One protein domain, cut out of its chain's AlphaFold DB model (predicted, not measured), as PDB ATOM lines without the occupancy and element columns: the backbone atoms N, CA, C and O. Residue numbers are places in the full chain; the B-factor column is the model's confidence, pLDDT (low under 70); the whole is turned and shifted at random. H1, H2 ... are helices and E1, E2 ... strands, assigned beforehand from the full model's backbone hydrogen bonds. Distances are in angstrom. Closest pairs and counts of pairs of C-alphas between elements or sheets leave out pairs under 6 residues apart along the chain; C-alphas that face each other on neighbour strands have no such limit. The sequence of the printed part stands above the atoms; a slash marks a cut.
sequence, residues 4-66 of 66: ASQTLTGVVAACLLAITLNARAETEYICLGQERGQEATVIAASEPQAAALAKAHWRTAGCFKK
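What this domain is: This is residues 4 to 66 of the 66 residues of an uncharacterized protein of Pseudomonas sp. MYb3 (UniProt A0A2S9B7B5). A long free helix, H1, sticks out as an arm from a small compact head, in which the second helix, H2, packs on one face of a twisted three-stranded sheet. The arm makes much of the length: the C-alphas span 56 by 21 by 15 A, and the whole is extended, with a radius of gyration of the C-alphas of 16.6 A. The printed part has 63 residues, with two named helices and three named strands in the order H1, E1, E2, H2, E3. The sheet's order is E2, E1, E3, antiparallel throughout, and the class is mixed, helices and strands.

Where its parts are: Find C-alpha 4 at (16.777, 19.934, -60.684); from there H1, residues 4 to 23, runs 29.1 A to C-alpha 23 at (24.710, 24.667, -33.066). Next come E1, residues 27 to 33, 18.9 A long, and E2, residues 39 to 44, 15.5 A. H2, residues 47 to 57, covers 15.9 A. E3, residues 61 to 65, 13.6 A, ends at C-alpha 65 (27.745, 21.390, -17.230).

How they stand to each other: Look first at the strongly twisted sheet. E1 and E2 form a hairpin, with N 29 and O 42 2.8 A apart, within hydrogen-bond range. On the other side of E1, E3 is antiparallel to it at 149 degrees, with N 30 and O 64 at 2.9 A. H2 is on this sheet, giving two layers, a sheet with a helix on one face; the closest C-alphas of H2 and E3 are those of Lys 55 and Ala 61, 5.5 A apart. E2, H2 and E3 make a split strand-helix-strand unit, two strands running the same way with E1 between them, and its crossover is right-handed. H1 is not on the sheet and is apart from E2, H2 and E3. In H1 every O i to N i+4 pair is within hydrogen-bond range, in H2 6 of 7.

The domain as a whole: The C-alphas of Ala 4 and Arg 36, the two farthest apart, are 56.9 A from each other. Residues 4 to 21 of H1 stand free; the body without them spans 32 by 17 by 11 A. The printed part has no cut, and its four links between elements are tight. Look for pLDDT under 70 at residues 4 to 11 and 14 to 25; the mean of the printed part is 80.6.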
ATOM      1  N   ALA A   4      15.515  20.297 -61.331       51.66
ATOM      2  CA  ALA A   4      16.777  19.934 -60.684       51.66
ATOM      3  C   ALA A   4      17.353  21.042 -59.778       51.66
ATOM      4  O   ALA A   4      17.930  20.747 -58.734       51.66
ATOM      5  N   SER A   5      17.187  22.324 -60.135       51.12
ATOM      6  CA  SER A   5      17.700  23.425 -59.300       51.12
ATOM      7  C   SER A   5      16.880  23.633 -58.026       51.12
ATOM      8  O   SER A   5      17.434  24.050 -57.012       51.12
ATOM      9  N   GLN A   6      15.578  23.336 -58.046       56.66
ATOM     10  CA  GLN A   6      14.721  23.491 -56.864       56.66
ATOM     11  C   GLN A   6      14.996  22.403 -55.820       56.66
ATOM     12  O   GLN A   6      15.098  22.711 -54.633       56.66
ATOM     13  N   THR A   7      15.212  21.157 -56.250       58.25
ATOM     14  CA  THR A   7      15.617  20.063 -55.355       58.25
ATOM     15  C   THR A   7      16.988  20.305 -54.735       58.25
ATOM     16  O   THR A   7      17.141  20.107 -53.532       58.25
ATOM     17  N   LEU A   8      17.964  20.805 -55.504       59.16
ATOM     18  CA  LEU A   8      19.295  21.118 -54.972       59.16
ATOM     19  C   LEU A   8      19.234  22.202 -53.882       59.16
ATOM     20  O   LEU A   8      19.857  22.073 -52.830       59.16
ATOM     21  N   THR A   9      18.429  23.243 -54.109       63.16
ATOM     22  CA  THR A   9      18.255  24.351 -53.157       63.16
ATOM     23  C   THR A   9      17.569  23.881 -51.871       63.16
ATOM     24  O   THR A   9      17.973  24.272 -50.777       63.16
ATOM     25  N   GLY A  10      16.576  22.991 -51.984       66.06
ATOM     26  CA  GLY A  10      15.885  22.410 -50.830       66.06
ATOM     27  C   GLY A  10      16.793  21.549 -49.948       66.06
ATOM     28  O   GLY A  10      16.750  21.667 -48.725       66.06
ATOM     29  N   VAL A  11      17.660  20.731 -50.553       68.62
ATOM     30  CA  VAL A  11      18.607  19.877 -49.816       68.62
ATOM     31  C   VAL A  11      19.655  20.716 -49.082       68.62
ATOM     32  O   VAL A  11      19.917  20.480 -47.905       68.62
ATOM     33  N   VAL A  12      20.205  21.744 -49.736       71.50
ATOM     34  CA  VAL A  12      21.178  22.653 -49.106       71.50
ATOM     35  C   VAL A  12      20.545  23.414 -47.938       71.50
ATOM     36  O   VAL A  12      21.146  23.494 -46.867       71.50
ATOM     37  N   ALA A  13      19.317  23.915 -48.101       70.56
ATOM     38  CA  ALA A  13      18.598  24.599 -47.029       70.56
ATOM     39  C   ALA A  13      18.334  23.676 -45.828       70.56
ATOM     40  O   ALA A  13      18.541  24.088 -44.689       70.56
ATOM     41  N   ALA A  14      17.944  22.419 -46.069       67.31
ATOM     42  CA  ALA A  14      17.737  21.429 -45.013       67.31
ATOM     43  C   ALA A  14      19.039  21.080 -44.271       67.31
ATOM     44  O   ALA A  14      19.041  21.008 -43.042       67.31
ATOM     45  N   CYS A  15      20.157  20.925 -44.989       67.00
ATOM     46  CA  CYS A  15      21.466  20.705 -44.374       67.00
ATOM     47  C   CYS A  15      21.904  21.895 -43.511       67.00
ATOM     48  O   CYS A  15      22.347  21.695 -42.383       67.00
ATOM     49  N   LEU A  16      21.740  23.130 -43.994       67.19
ATOM     50  CA  LEU A  16      22.070  24.333 -43.225       67.19
ATOM     51  C   LEU A  16      21.186  24.470 -41.979       67.19
ATOM     52  O   LEU A  16      21.698  24.747 -40.895       67.19
ATOM     53  N   LEU A  17      19.882  24.199 -42.099       64.88
ATOM     54  CA  LEU A  17      18.975  24.151 -40.952       64.88
ATOM     55  C   LEU A  17      19.430  23.102 -39.934       64.88
ATOM     56  O   LEU A  17      19.574  23.438 -38.763       64.88
ATOM     57  N   ALA A  18      19.749  21.879 -40.362       61.69
ATOM     58  CA  ALA A  18      20.240  20.831 -39.468       61.69
ATOM     59  C   ALA A  18      21.539  21.233 -38.744       61.69
ATOM     60  O   ALA A  18      21.674  20.999 -37.545       61.69
ATOM     61  N   ILE A  19      22.473  21.893 -39.436       64.06
ATOM     62  CA  ILE A  19      23.712  22.403 -38.830       64.06
ATOM     63  C   ILE A  19      23.400  23.494 -37.793       64.06
ATOM     64  O   ILE A  19      23.906  23.440 -36.675       64.06
ATOM     65  N   THR A  20      22.524  24.451 -38.116       60.69
ATOM     66  CA  THR A  20      22.151  25.533 -37.182       60.69
ATOM     67  C   THR A  20      21.352  25.043 -35.973       60.69
ATOM     68  O   THR A  20      21.538  25.554 -34.872       60.69
ATOM     69  N   LEU A  21      20.495  24.033 -36.145       57.44
ATOM     70  CA  LEU A  21      19.765  23.383 -35.055       57.44
ATOM     71  C   LEU A  21      20.719  22.662 -34.096       57.44
ATOM     72  O   LEU A  21      20.539  22.766 -32.885       57.44
ATOM     73  N   ASN A  22      21.760  22.011 -34.620       55.41
ATOM     74  CA  ASN A  22      22.801  21.397 -33.795       55.41
ATOM     75  C   ASN A  22      23.642  22.446 -33.054       55.41
ATOM     76  O   ASN A  22      23.896  22.272 -31.867       55.41
ATOM     77  N   ALA A  23      23.976  23.567 -33.701       56.47
ATOM     78  CA  ALA A  23      24.710  24.667 -33.066       56.47
ATOM     79  C   ALA A  23      23.913  25.356 -31.939       56.47
ATOM     80  O   ALA A  23      24.483  25.902 -30.999       56.47
ATOM     81  N   ARG A  24      22.573  25.339 -32.002       55.12
ATOM     82  CA  ARG A  24      21.713  26.023 -31.018       55.12
ATOM     83  C   ARG A  24      21.505  25.236 -29.719       55.12
ATOM     84  O   ARG A  24      20.978  25.797 -28.762       55.12
ATOM     85  N   ALA A  25      21.896  23.963 -29.679       62.75
ATOM     86  CA  ALA A  25      21.807  23.117 -28.488       62.75
ATOM     87  C   ALA A  25      23.152  22.964 -27.759       62.75
ATOM     88  O   ALA A  25      23.239  22.216 -26.783       62.75
ATOM     89  N   GLU A  26      24.203  23.640 -28.223       70.38
ATOM     90  CA  GLU A  26      25.521  23.478 -27.632       70.38
ATOM     91  C   GLU A  26      25.609  24.205 -26.284       70.38
ATOM     92  O   GLU A  26      25.267  25.377 -26.139       70.38
ATOM     93  N   THR A  27      26.027  23.459 -25.270       85.19
ATOM     94  CA  THR A  27      26.195  23.897 -23.888       85.19
ATOM     95  C   THR A  27      27.687  23.900 -23.556       85.19
ATOM     96  O   THR A  27      28.436  23.052 -24.045       85.19
ATOM     97  N   GLU A  28      28.127  24.844 -22.721       91.69
ATOM     98  CA  GLU A  28      29.481  24.820 -22.163       91.69
ATOM     99  C   GLU A  28      29.594  23.753 -21.068       91.69
ATOM    100  O   GLU A  28      28.819  23.720 -20.107       91.69
ATOM    101  N   TYR A  29      30.606  22.906 -21.198       93.69
ATOM    102  CA  TYR A  29      30.996  21.914 -20.210       93.69
ATOM    103  C   TYR A  29      32.407  22.207 -19.720       93.69
ATOM    104  O   TYR A  29      33.293  22.506 -20.519       93.69
ATOM    105  N   ILE A  30      32.630  22.077 -18.416       95.19
ATOM    106  CA  ILE A  30      33.976  22.028 -17.850       95.19
ATOM    107  C   ILE A  30      34.390  20.561 -17.808       95.19
ATOM    108  O   ILE A  30      33.690  19.724 -17.239       95.19
ATOM    109  N   CYS A  31      35.524  20.254 -18.424       95.19
ATOM    110  CA  CYS A  31      36.114  18.928 -18.454       95.19
ATOM    111  C   CYS A  31      37.406  18.911 -17.641       95.19
ATOM    112  O   CYS A  31      38.257  19.783 -17.808       95.19
ATOM    113  N   LEU A  32      37.559  17.885 -16.806       95.62
ATOM    114  CA  LEU A  32      38.738  17.631 -15.987       95.62
ATOM    115  C   LEU A  32      39.386  16.313 -16.412       95.62
ATOM    116  O   LEU A  32      38.718  15.277 -16.508       95.62
ATOM    117  N   GLY A  33      40.688  16.368 -16.675       93.69
ATOM    118  CA  GLY A  33      41.516  15.197 -16.930       93.69
ATOM    119  C   GLY A  33      42.067  14.584 -15.641       93.69
ATOM    120  O   GLY A  33      41.862  15.088 -14.538       93.69
ATOM    121  N   GLN A  34      42.766  13.461 -15.778       92.69
ATOM    122  CA  GLN A  34      43.356  12.758 -14.636       92.69
ATOM    123  C   GLN A  34      44.645  13.425 -14.131       92.69
ATOM    124  O   GLN A  34      44.986  13.290 -12.954       92.69
ATOM    125  N   GLU A  35      45.382  14.121 -14.998       92.56
ATOM    126  CA  GLU A  35      46.626  14.789 -14.609       92.56
ATOM    127  C   GLU A  35      46.361  16.205 -14.090       92.56
ATOM    128  O   GLU A  35      45.458  16.914 -14.537       92.56
ATOM    129  N   ARG A  36      47.190  16.646 -13.138       88.06
ATOM    130  CA  ARG A  36      47.070  17.980 -12.548       88.06
ATOM    131  C   ARG A  36      47.236  19.052 -13.628       88.06
ATOM    132  O   ARG A  36      48.245  19.079 -14.323       88.06
ATOM    133  N   GLY A  37      46.266  19.961 -13.706       89.38
ATOM    134  CA  GLY A  37      46.249  21.046 -14.690       89.38
ATOM    135  C   GLY A  37      45.523  20.710 -15.995       89.38
ATOM    136  O   GLY A  37      45.428  21.578 -16.856       89.38
ATOM    137  N   GLN A  38      44.982  19.495 -16.147       92.81
ATOM    138  CA  GLN A  38      44.083  19.166 -17.254       92.81
ATOM    139  C   GLN A  38      42.673  19.683 -16.956       92.81
ATOM    140  O   GLN A  38      41.852  18.984 -16.365       92.81
ATOM    141  N   GLU A  39      42.411  20.917 -17.369       94.19
ATOM    142  CA  GLU A  39      41.095  21.551 -17.338       94.19
ATOM    143  C   GLU A  39      40.840  22.238 -18.682       94.19
ATOM    144  O   GLU A  39      41.728  22.883 -19.241       94.19
ATOM    145  N   ALA A  40      39.636  22.083 -19.226       93.00
ATOM    146  CA  ALA A  40      39.235  22.703 -20.481       93.00
ATOM    147  C   ALA A  40      37.733  22.947 -20.483       93.00
ATOM    148  O   ALA A  40      36.955  22.144 -19.969       93.00
ATOM    149  N   THR A  41      37.328  24.046 -21.111       94.25
ATOM    150  CA  THR A  41      35.924  24.287 -21.438       94.25
ATOM    151  C   THR A  41      35.656  23.746 -22.838       94.25
ATOM    152  O   THR A  41      36.355  24.108 -23.784       94.25
ATOM    153  N   VAL A  42      34.662  22.872 -22.970       91.25
ATOM    154  CA  VAL A  42      34.252  22.245 -24.229       91.25
ATOM    155  C   VAL A  42      32.811  22.632 -24.525       91.25
ATOM    156  O   VAL A  42      31.948  22.559 -23.655       91.25
ATOM    157  N   ILE A  43      32.548  23.024 -25.766       90.62
ATOM    158  CA  ILE A  43      31.201  23.283 -26.269       90.62
ATOM    159  C   ILE A  43      30.701  21.990 -26.917       90.62
ATOM    160  O   ILE A  43      31.360  21.444 -27.801       90.62
ATOM    161  N   ALA A  44      29.580  21.456 -26.433       89.94
ATOM    162  CA  ALA A  44      28.997  20.217 -26.948       89.94
ATOM    163  C   ALA A  44      27.483  20.174 -26.713       89.94
ATOM    164  O   ALA A  44      26.958  20.867 -25.846       89.94
ATOM    165  N   ALA A  45      26.767  19.313 -27.433       88.19
ATOM    166  CA  ALA A  45      25.326  19.132 -27.249       88.19
ATOM    167  C   ALA A  45      24.972  18.270 -26.020       88.19
ATOM    168  O   ALA A  45      23.816  18.229 -25.605       88.19
ATOM    169  N   SER A  46      25.938  17.542 -25.443       88.88
ATOM    170  CA  SER A  46      25.722  16.705 -24.254       88.88
ATOM    171  C   SER A  46      27.015  16.423 -23.483       88.88
ATOM    172  O   SER A  46      28.111  16.491 -24.040       88.88
ATOM    173  N   GLU A  47      26.887  16.027 -22.213       90.94
ATOM    174  CA  GLU A  47      28.029  15.662 -21.361       90.94
ATOM    175  C   GLU A  47      28.849  14.482 -21.918       90.94
ATOM    176  O   GLU A  47      30.075  14.601 -21.978       90.94
ATOM    177  N   PRO A  48      28.249  13.374 -22.413       91.88
ATOM    178  CA  PRO A  48      29.026  12.286 -23.008       91.88
ATOM    179  C   PRO A  48      29.795  12.727 -24.257       91.88
ATOM    180  O   PRO A  48      30.911  12.258 -24.485       91.88
ATOM    181  N   GLN A  49      29.227  13.643 -25.050       92.38
ATOM    182  CA  GLN A  49      29.908  14.216 -26.210       92.38
ATOM    183  C   GLN A  49      31.076  15.112 -25.781       92.38
ATOM    184  O   GLN A  49      32.166  14.980 -26.336       92.38
ATOM    185  N   ALA A  50      30.890  15.958 -24.762       92.75
ATOM    186  CA  ALA A  50      31.971  16.756 -24.184       92.75
ATOM    187  C   ALA A  50      33.107  15.864 -23.654       92.75
ATOM    188  O   ALA A  50      34.277  16.105 -23.947       92.75
ATOM    189  N   ALA A  51      32.766  14.777 -22.953       92.50
ATOM    190  CA  ALA A  51      33.741  13.821 -22.439       92.50
ATOM    191  C   ALA A  51      34.475  13.075 -23.557       92.50
ATOM    192  O   ALA A  51      35.671  12.838 -23.433       92.50
ATOM    193  N   ALA A  52      33.800  12.718 -24.653       93.31
ATOM    194  CA  ALA A  52      34.445  12.108 -25.815       93.31
ATOM    195  C   ALA A  52      35.443  13.066 -26.489       93.31
ATOM    196  O   ALA A  52      36.553  12.653 -26.820       93.31
ATOM    197  N   LEU A  53      35.078  14.346 -26.629       92.38
ATOM    198  CA  LEU A  53      35.960  15.387 -27.163       92.38
ATOM    199  C   LEU A  53      37.184  15.603 -26.265       92.38
ATOM    200  O   LEU A  53      38.313  15.563 -26.746       92.38
ATOM    201  N   ALA A  54      36.987  15.743 -24.953       92.38
ATOM    202  CA  ALA A  54      38.094  15.861 -24.006       92.38
ATOM    203  C   ALA A  54      38.977  14.600 -24.000       92.38
ATOM    204  O   ALA A  54      40.204  14.701 -23.961       92.38
ATOM    205  N   LYS A  55      38.375  13.406 -24.127       92.38
ATOM    206  CA  LYS A  55      39.102  12.127 -24.183       92.38
ATOM    207  C   LYS A  55      39.969  11.945 -25.432       92.38
ATOM    208  O   LYS A  55      40.895  11.138 -25.422       92.38
ATOM    209  N   ALA A  56      39.693  12.681 -26.507       90.12
ATOM    210  CA  ALA A  56      40.561  12.691 -27.683       90.12
ATOM    211  C   ALA A  56      41.930  13.326 -27.381       90.12
ATOM    212  O   ALA A  56      42.922  12.995 -28.027       90.12
ATOM    213  N   HIS A  57      41.989  14.208 -26.378       86.88
ATOM    214  CA  HIS A  57      43.205  14.904 -25.960       86.88
ATOM    215  C   HIS A  57      43.799  14.338 -24.668       86.88
ATOM    216  O   HIS A  57      45.019  14.327 -24.504       86.88
ATOM    217  N   TRP A  58      42.959  13.838 -23.762       91.25
ATOM    218  CA  TRP A  58      43.370  13.264 -22.483       91.25
ATOM    219  C   TRP A  58      42.911  11.812 -22.403       91.25
ATOM    220  O   TRP A  58      41.751  11.524 -22.654       91.25
ATOM    221  N   ARG A  59      43.771  10.866 -22.009       84.00
ATOM    222  CA  ARG A  59      43.386   9.436 -21.917       84.00
ATOM    223  C   ARG A  59      42.086   9.195 -21.138       84.00
ATOM    224  O   ARG A  59      41.348   8.260 -21.438       84.00
ATOM    225  N   THR A  60      41.826  10.026 -20.137       86.88
ATOM    226  CA  THR A  60      40.653   9.983 -19.270       86.88
ATOM    227  C   THR A  60      40.189  11.410 -18.997       86.88
ATOM    228  O   THR A  60      40.995  12.287 -18.698       86.88
ATOM    229  N   ALA A  61      38.881  11.641 -19.114       91.25
ATOM    230  CA  ALA A  61      38.255  12.923 -18.818       91.25
ATOM    231  C   ALA A  61      36.829  12.713 -18.301       91.25
ATOM    232  O   ALA A  61      36.097  11.864 -18.830       91.25
ATOM    233  N   GLY A  62      36.450  13.484 -17.284       92.69
ATOM    234  CA  GLY A  62      35.070  13.667 -16.838       92.69
ATOM    235  C   GLY A  62      34.640  15.103 -17.112       92.69
ATOM    236  O   GLY A  62      35.457  16.011 -16.985       92.69
ATOM    237  N   CYS A  63      33.387  15.314 -17.502       94.69
ATOM    238  CA  CYS A  63      32.865  16.644 -17.795       94.69
ATOM    239  C   CYS A  63      31.577  16.886 -17.022       94.69
ATOM    240  O   CYS A  63      30.851  15.944 -16.728       94.69
ATOM    241  N   PHE A  64      31.293  18.143 -16.716       92.75
ATOM    242  CA  PHE A  64      30.042  18.571 -16.108       92.75
ATOM    243  C   PHE A  64      29.607  19.892 -16.727       92.75
ATOM    244  O   PHE A  64      30.424  20.656 -17.250       92.75
ATOM    245  N   LYS A  65      28.298  20.136 -16.725       91.44
ATOM    246  CA  LYS A  65      27.745  21.390 -17.230       91.44
ATOM    247  C   LYS A  65      28.270  22.547 -16.376       91.44
ATOM    248  O   LYS A  65      28.248  22.443 -15.151       91.44
ATOM    249  N   LYS A  66      28.766  23.592 -17.038       82.38
ATOM    250  CA  LYS A  66      29.245  24.806 -16.373       82.38
ATOM    251  C   LYS A  66      28.113  25.565 -15.685       82.38
ATOM    252  O   LYS A  66      26.977  25.542 -16.215       82.38
TER     253      LYS A  66